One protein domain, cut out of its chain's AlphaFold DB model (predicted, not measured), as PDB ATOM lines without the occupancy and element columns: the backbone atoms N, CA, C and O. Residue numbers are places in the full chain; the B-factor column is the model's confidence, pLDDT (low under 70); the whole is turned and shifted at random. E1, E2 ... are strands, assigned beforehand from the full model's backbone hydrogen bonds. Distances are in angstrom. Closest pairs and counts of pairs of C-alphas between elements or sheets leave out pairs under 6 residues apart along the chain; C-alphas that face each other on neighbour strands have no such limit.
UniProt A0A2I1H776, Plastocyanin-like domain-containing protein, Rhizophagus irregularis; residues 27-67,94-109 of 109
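What this domain is: This is residues 27 to 67 and 94 to 109 of the 109 residues of the protein "Plastocyanin-like domain-containing protein" of Rhizophagus irregularis (UniProt A0A2I1H776). Little regular structure is found here: E1 and E2 are the two arms of an open U, and E3 crosses the U on one side of it. The long stretch 51 to 67 folds back beside E2. The printed part has 57 residues, with strands E1, E2, E3 along the chain and no named helix; the class is all strand, though these strands hold only 19 residues. It is only just loose, close to compact, with a radius of gyration of the C-alphas of 12.6 A and spans of 32 by 30 by 20 A.

Where its parts are: Find C-alpha 100 at (131.072, 84.713, 117.012); from there E3, residues 100 to 107, runs 20.5 A to C-alpha 107 at (114.754, 89.581, 105.586). E2, residues 44 to 50, covers 16.5 A. Look for E1, residues 35 to 38, from C-alpha 35 at (128.869, 88.984, 127.708).

How they stand to each other: E1, E2 and E3 each pair with no named strand. Look at residues 27 to 28, which pair antiparallel with residues 100 to 101 of E3. E1 and E3 are apart. A tight link of 5 residues joins E1 to E2, yet these are apart too.

The domain as a whole: The farthest C-alphas, of Ala 32 and Gln 109, are 36.8 A apart. Residues 68 to 93 are not printed; C-alphas 67 and 94 are 21.7 A apart across this cut. Residues 94 to 109 have pLDDT under 70.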
ATOM      1  N   VAL A  27     123.814  85.622 117.517       91.31
ATOM      2  CA  VAL A  27     125.019  85.811 118.315       91.31
ATOM      3  C   VAL A  27     125.168  84.657 119.301       91.31
ATOM      4  O   VAL A  27     124.357  84.516 120.213       91.31
ATOM      5  N   ASN A  28     126.220  83.851 119.151       91.56
ATOM      6  CA  ASN A  28     126.497  82.737 120.057       91.56
ATOM      7  C   ASN A  28     127.607  83.102 121.053       91.56
ATOM      8  O   ASN A  28     128.711  83.494 120.656       91.56
ATOM      9  N   ASN A  29     127.331  82.936 122.346       93.56
ATOM     10  CA  ASN A  29     128.313  83.111 123.402       93.56
ATOM     11  C   ASN A  29     128.950  81.763 123.773       93.56
ATOM     12  O   ASN A  29     128.513  81.089 124.698       93.56
ATOM     13  N   ASN A  30     130.052  81.411 123.112       90.31
ATOM     14  CA  ASN A  30     130.820  80.189 123.398       90.31
ATOM     15  C   ASN A  30     131.726  80.284 124.650       90.31
ATOM     16  O   ASN A  30     132.679  79.516 124.788       90.31
ATOM     17  N   ASN A  31     131.470  81.226 125.560       90.88
ATOM     18  CA  ASN A  31     132.186  81.374 126.825       90.88
ATOM     19  C   ASN A  31     131.223  81.188 128.007       90.88
ATOM     20  O   ASN A  31     130.056  81.553 127.938       90.88
ATOM     21  N   ALA A  32     131.723  80.661 129.124       93.62
ATOM     22  CA  ALA A  32     130.966  80.489 130.360       93.62
ATOM     23  C   ALA A  32     130.598  81.806 131.067       93.62
ATOM     24  O   ALA A  32     129.687  81.808 131.890       93.62
ATOM     25  N   ALA A  33     131.292  82.908 130.780       95.00
ATOM     26  CA  ALA A  33     130.941  84.220 131.318       95.00
ATOM     27  C   ALA A  33     129.764  84.856 130.560       95.00
ATOM     28  O   ALA A  33     129.583  84.622 129.367       95.00
ATOM     29  N   ASN A  34     129.008  85.714 131.244       94.44
ATOM     30  CA  ASN A  34     128.030  86.590 130.601       94.44
ATOM     31  C   ASN A  34     128.754  87.671 129.789       94.44
ATOM     32  O   ASN A  34     129.729  88.248 130.276       94.44
ATOM     33  N   HIS A  35     128.255  87.984 128.592       93.94
ATOM     34  CA  HIS A  35     128.869  88.984 127.708       93.94
ATOM     35  C   HIS A  35     127.862  90.050 127.275       93.94
ATOM     36  O   HIS A  35     126.822  89.701 126.722       93.94
ATOM     37  N   PRO A  36     128.129  91.349 127.495       94.88
ATOM     38  CA  PRO A  36     127.309  92.409 126.928       94.88
ATOM     39  C   PRO A  36     127.578  92.541 125.423       94.88
ATOM     40  O   PRO A  36     128.719  92.693 124.994       94.88
ATOM     41  N   PHE A  37     126.515  92.515 124.630       93.50
ATOM     42  CA  PHE A  37     126.522  92.835 123.211       93.50
ATOM     43  C   PHE A  37     125.916  94.222 123.013       93.50
ATOM     44  O   PHE A  37     124.784  94.448 123.438       93.50
ATOM     45  N   HIS A  38     126.665  95.123 122.381       92.06
ATOM     46  CA  HIS A  38     126.241  96.473 122.006       92.06
ATOM     47  C   HIS A  38     126.322  96.633 120.486       92.06
ATOM     48  O   HIS A  38     127.289  96.152 119.890       92.06
ATOM     49  N   LEU A  39     125.348  97.313 119.875       89.19
ATOM     50  CA  LEU A  39     125.351  97.622 118.444       89.19
ATOM     51  C   LEU A  39     125.420  99.136 118.236       89.19
ATOM     52  O   LEU A  39     124.436  99.845 118.433       89.19
ATOM     53  N   ASP A  40     126.579  99.629 117.804       85.81
ATOM     54  CA  ASP A  40     126.751 101.057 117.544       85.81
ATOM     55  C   ASP A  40     125.802 101.543 116.429       85.81
ATOM     56  O   ASP A  40     125.594 100.886 115.403       85.81
ATOM     57  N   GLY A  41     125.242 102.738 116.618       84.94
ATOM     58  CA  GLY A  41     124.451 103.427 115.595       84.94
ATOM     59  C   GLY A  41     123.065 102.840 115.322       84.94
ATOM     60  O   GLY A  41     122.414 103.324 114.400       84.94
ATOM     61  N   HIS A  42     122.621 101.843 116.099       87.62
ATOM     62  CA  HIS A  42     121.306 101.218 115.967       87.62
ATOM     63  C   HIS A  42     120.725 100.852 117.337       87.62
ATOM     64  O   HIS A  42     121.443 100.526 118.280       87.62
ATOM     65  N   VAL A  43     119.398 100.830 117.422       92.62
ATOM     66  CA  VAL A  43     118.687 100.020 118.415       92.62
ATOM     67  C   VAL A  43     118.147  98.780 117.718       92.62
ATOM     68  O   VAL A  43     117.860  98.804 116.523       92.62
ATOM     69  N   PHE A  44     117.992  97.692 118.459       94.62
ATOM     70  CA  PHE A  44     117.523  96.426 117.921       94.62
ATOM     71  C   PHE A  44     116.398  95.838 118.764       94.62
ATOM     72  O   PHE A  44     116.344  96.010 119.983       94.62
ATOM     73  N   ALA A  45     115.502  95.121 118.096       97.12
ATOM     74  CA  ALA A  45     114.497  94.275 118.711       97.12
ATOM     75  C   ALA A  45     115.147  92.973 119.189       97.12
ATOM     76  O   ALA A  45     115.768  92.254 118.404       97.12
ATOM     77  N   VAL A  46     114.993  92.658 120.472       97.38
ATOM     78  CA  VAL A  46     115.418  91.381 121.052       97.38
ATOM     79  C   VAL A  46     114.368  90.331 120.723       97.38
ATOM     80  O   VAL A  46     113.273  90.346 121.291       97.38
ATOM     81  N   MET A  47     114.705  89.431 119.802       97.31
ATOM     82  CA  MET A  47     113.793  88.380 119.359       97.31
ATOM     83  C   MET A  47     113.807  87.213 120.336       97.31
ATOM     84  O   MET A  47     112.742  86.753 120.740       97.31
ATOM     85  N   PHE A  48     115.000  86.770 120.743       97.19
ATOM     86  CA  PHE A  48     115.168  85.648 121.661       97.19
ATOM     87  C   PHE A  48     116.525  85.720 122.374       97.19
ATOM     88  O   PHE A  48     117.546  86.007 121.751       97.19
ATOM     89  N   VAL A  49     116.534  85.459 123.681       97.12
ATOM     90  CA  VAL A  49     117.742  85.174 124.463       97.12
ATOM     91  C   VAL A  49     117.637  83.735 124.938       97.12
ATOM     92  O   VAL A  49     116.676  83.397 125.625       97.12
ATOM     93  N   GLY A  50     118.614  82.914 124.569       96.56
ATOM     94  CA  GLY A  50     118.684  81.525 124.996       96.56
ATOM     95  C   GLY A  50     119.802  81.286 125.999       96.56
ATOM     96  O   GLY A  50     120.878  81.881 125.920       96.56
ATOM     97  N   GLU A  51     119.541  80.383 126.929       96.31
ATOM     98  CA  GLU A  51     120.472  79.856 127.916       96.31
ATOM     99  C   GLU A  51     121.247  78.648 127.368       96.31
ATOM    100  O   GLU A  51     121.003  78.138 126.269       96.31
ATOM    101  N   LYS A  52     122.187  78.145 128.173       95.56
ATOM    102  CA  LYS A  52     122.977  76.957 127.841       95.56
ATOM    103  C   LYS A  52     122.102  75.761 127.457       95.56
ATOM    104  O   LYS A  52     121.314  75.269 128.261       95.56
ATOM    105  N   GLY A  53     122.353  75.222 126.265       92.06
ATOM    106  CA  GLY A  53     121.682  74.026 125.747       92.06
ATOM    107  C   GLY A  53     120.378  74.305 125.001       92.06
ATOM    108  O   GLY A  53     119.778  73.362 124.491       92.06
ATOM    109  N   GLN A  54     119.958  75.569 124.908       93.38
ATOM    110  CA  GLN A  54     118.904  75.985 123.989       93.38
ATOM    111  C   GLN A  54     119.483  76.247 122.592       93.38
ATOM    112  O   GLN A  54     120.675  76.518 122.435       93.38
ATOM    113  N   PHE A  55     118.614  76.211 121.585       88.00
ATOM    114  CA  PHE A  55     118.930  76.567 120.203       88.00
ATOM    115  C   PHE A  55     117.895  77.575 119.690       88.00
ATOM    116  O   PHE A  55     116.777  77.590 120.207       88.00
ATOM    117  N   PRO A  56     118.231  78.417 118.697       83.81
ATOM    118  CA  PRO A  56     117.260  79.326 118.101       83.81
ATOM    119  C   PRO A  56     116.072  78.568 117.501       83.81
ATOM    120  O   PRO A  56     116.247  77.744 116.605       83.81
ATOM    121  N   ASP A  57     114.872  78.888 117.978       89.88
ATOM    122  CA  ASP A  57     113.602  78.486 117.382       89.88
ATOM    123  C   ASP A  57     112.794  79.753 117.080       89.88
ATOM    124  O   ASP A  57     112.437  80.519 117.977       89.88
ATOM    125  N   GLU A  58     112.505  79.990 115.799       91.00
ATOM    126  CA  GLU A  58     111.733  81.151 115.347       91.00
ATOM    127  C   GLU A  58     110.305  81.201 115.911       91.00
ATOM    128  O   GLU A  58     109.668  82.263 115.876       91.00
ATOM    129  N   SER A  59     109.777  80.072 116.396       94.06
ATOM    130  CA  SER A  59     108.477  80.001 117.063       94.06
ATOM    131  C   SER A  59     108.500  80.615 118.469       94.06
ATOM    132  O   SER A  59     107.474  81.122 118.925       94.06
ATOM    133  N   GLU A  60     109.673  80.669 119.109       94.31
ATOM    134  CA  GLU A  60     109.885  81.280 120.429       94.31
ATOM    135  C   GLU A  60     110.168  82.788 120.355       94.31
ATOM    136  O   GLU A  60     110.207  83.479 121.375       94.31
ATOM    137  N   TYR A  61     110.339  83.339 119.150       95.56
ATOM    138  CA  TYR A  61     110.663  84.751 118.980       95.56
ATOM    139  C   TYR A  61     109.537  85.660 119.484       95.56
ATOM    140  O   TYR A  61     108.367  85.526 119.109       95.56
ATOM    141  N   ASN A  62     109.906  86.702 120.229       93.88
ATOM    142  CA  ASN A  62     108.983  87.763 120.609       93.88
ATOM    143  C   ASN A  62     108.688  88.701 119.421       93.88
ATOM    144  O   ASN A  62     109.229  89.798 119.312       93.88
ATOM    145  N   LYS A  63     107.795  88.272 118.521       93.75
ATOM    146  CA  LYS A  63     107.375  89.043 117.331       93.75
ATOM    147  C   LYS A  63     106.271  90.071 117.621       93.75
ATOM    148  O   LYS A  63     105.958  90.880 116.756       93.75
ATOM    149  N   ARG A  64     105.640  90.026 118.803       94.31
ATOM    150  CA  ARG A  64     104.489  90.891 119.140       94.31
ATOM    151  C   ARG A  64     104.891  92.183 119.835       94.31
ATOM    152  O   ARG A  64     104.330  93.225 119.522       94.31
ATOM    153  N   ASN A  65     105.800  92.105 120.801       95.00
ATOM    154  CA  ASN A  65     106.244  93.268 121.563       95.00
ATOM    155  C   ASN A  65     107.693  93.065 122.024       95.00
ATOM    156  O   ASN A  65     107.932  92.853 123.221       95.00
ATOM    157  N   PRO A  66     108.655  93.028 121.083       96.62
ATOM    158  CA  PRO A  66     110.052  92.858 121.428       96.62
ATOM    159  C   PRO A  66     110.531  94.037 122.262       96.62
ATOM    160  O   PRO A  66     110.167  95.193 122.043       96.62
ATOM    161  N   ILE A  67     111.410  93.737 123.206       96.94
ATOM    162  CA  ILE A  67     112.182  94.773 123.872       96.94
ATOM    163  C   ILE A  67     113.127  95.382 122.833       96.94
ATOM    164  O   ILE A  67     113.869  94.648 122.183       96.94
ATOM    165  N   ARG A  94     132.080  98.126 115.574       48.16
ATOM    166  CA  ARG A  94     132.488  97.298 116.720       48.16
ATOM    167  C   ARG A  94     131.657  96.030 116.830       48.16
ATOM    168  O   ARG A  94     130.574  96.032 117.395       48.16
ATOM    169  N   MET A  95     132.218  94.927 116.344       45.81
ATOM    170  CA  MET A  95     131.833  93.584 116.776       45.81
ATOM    171  C   MET A  95     133.020  92.975 117.536       45.81
ATOM    172  O   MET A  95     134.157  93.026 117.076       45.81
ATOM    173  N   PHE A  96     132.763  92.540 118.770       46.50
ATOM    174  CA  PHE A  96     133.753  92.251 119.814       46.50
ATOM    175  C   PHE A  96     134.675  91.048 119.523       46.50
ATOM    176  O   PHE A  96     134.307  90.115 118.818       46.50
ATOM    177  N   ASN A  97     135.843  91.022 120.184       39.12
ATOM    178  CA  ASN A  97     136.904  90.002 120.065       39.12
ATOM    179  C   ASN A  97     136.565  88.592 120.609       39.12
ATOM    180  O   ASN A  97     137.408  87.701 120.519       39.12
ATOM    181  N   SER A  98     135.390  88.365 121.206       44.19
ATOM    182  CA  SER A  98     135.033  87.079 121.846       44.19
ATOM    183  C   SER A  98     133.664  86.528 121.456       44.19
ATOM    184  O   SER A  98     133.234  85.518 122.009       44.19
ATOM    185  N   ILE A  99     132.965  87.190 120.536       51.19
ATOM    186  CA  ILE A  99     131.605  86.844 120.142       51.19
ATOM    187  C   ILE A  99     131.629  86.429 118.672       51.19
ATOM    188  O   ILE A  99     132.051  87.204 117.815       51.19
ATOM    189  N   ILE A 100     131.181  85.206 118.386       54.53
ATOM    190  CA  ILE A 100     131.072  84.713 117.012       54.53
ATOM    191  C   ILE A 100     129.653  85.003 116.522       54.53
ATOM    192  O   ILE A 100     128.675  84.475 117.060       54.53
ATOM    193  N   VAL A 101     129.550  85.847 115.497       55.31
ATOM    194  CA  VAL A 101     128.323  86.012 114.713       55.31
ATOM    195  C   VAL A 101     128.289  84.888 113.690       55.31
ATOM    196  O   VAL A 101     129.154  84.825 112.819       55.31
ATOM    197  N   ASN A 102     127.336  83.970 113.834       48.00
ATOM    198  CA  ASN A 102     127.282  82.773 112.989       48.00
ATOM    199  C   ASN A 102     126.391  82.962 111.760       48.00
ATOM    200  O   ASN A 102     126.619  82.309 110.746       48.00
ATOM    201  N   GLU A 103     125.389  83.838 111.838       53.53
ATOM    202  CA  GLU A 103     124.444  84.048 110.744       53.53
ATOM    203  C   GLU A 103     123.904  85.480 110.767       53.53
ATOM    204  O   GLU A 103     123.555  86.013 111.825       53.53
ATOM    205  N   ILE A 104     123.857  86.089 109.582       55.81
ATOM    206  CA  ILE A 104     123.170  87.351 109.326       55.81
ATOM    207  C   ILE A 104     122.181  87.087 108.198       55.81
ATOM    208  O   ILE A 104     122.596  86.787 107.076       55.81
ATOM    209  N   ARG A 105     120.884  87.185 108.494       56.72
ATOM    210  CA  ARG A 105     119.824  87.066 107.486       56.72
ATOM    211  C   ARG A 105     119.350  88.450 107.085       56.72
ATOM    212  O   ARG A 105     119.153  89.311 107.937       56.72
ATOM    213  N   ASN A 106     119.185  88.653 105.784       53.84
ATOM    214  CA  ASN A 106     118.565  89.850 105.238       53.84
ATOM    215  C   ASN A 106     117.117  89.470 104.912       53.84
ATOM    216  O   ASN A 106     116.866  88.864 103.873       53.84
ATOM    217  N   ASP A 107     116.190  89.761 105.824       47.28
ATOM    218  CA  ASP A 107     114.754  89.581 105.586       47.28
ATOM    219  C   ASP A 107     114.271  90.777 104.747       47.28
ATOM    220  O   ASP A 107     113.568  91.678 105.213       47.28
ATOM    221  N   SER A 108     114.705  90.824 103.488       44.28
ATOM    222  CA  SER A 108     113.935  91.488 102.442       44.28
ATOM    223  C   SER A 108     112.889  90.484 101.978       44.28
ATOM    224  O   SER A 108     113.268  89.372 101.616       44.28
ATOM    225  N   GLN A 109     111.613  90.869 102.024       36.72
ATOM    226  CA  GLN A 109     110.499  90.144 101.393       36.72
ATOM    227  C   GLN A 109     110.905  89.443 100.089       36.72
ATOM    228  O   GLN A 109     111.586  90.103  99.266       36.72
TER     229      GLN A 109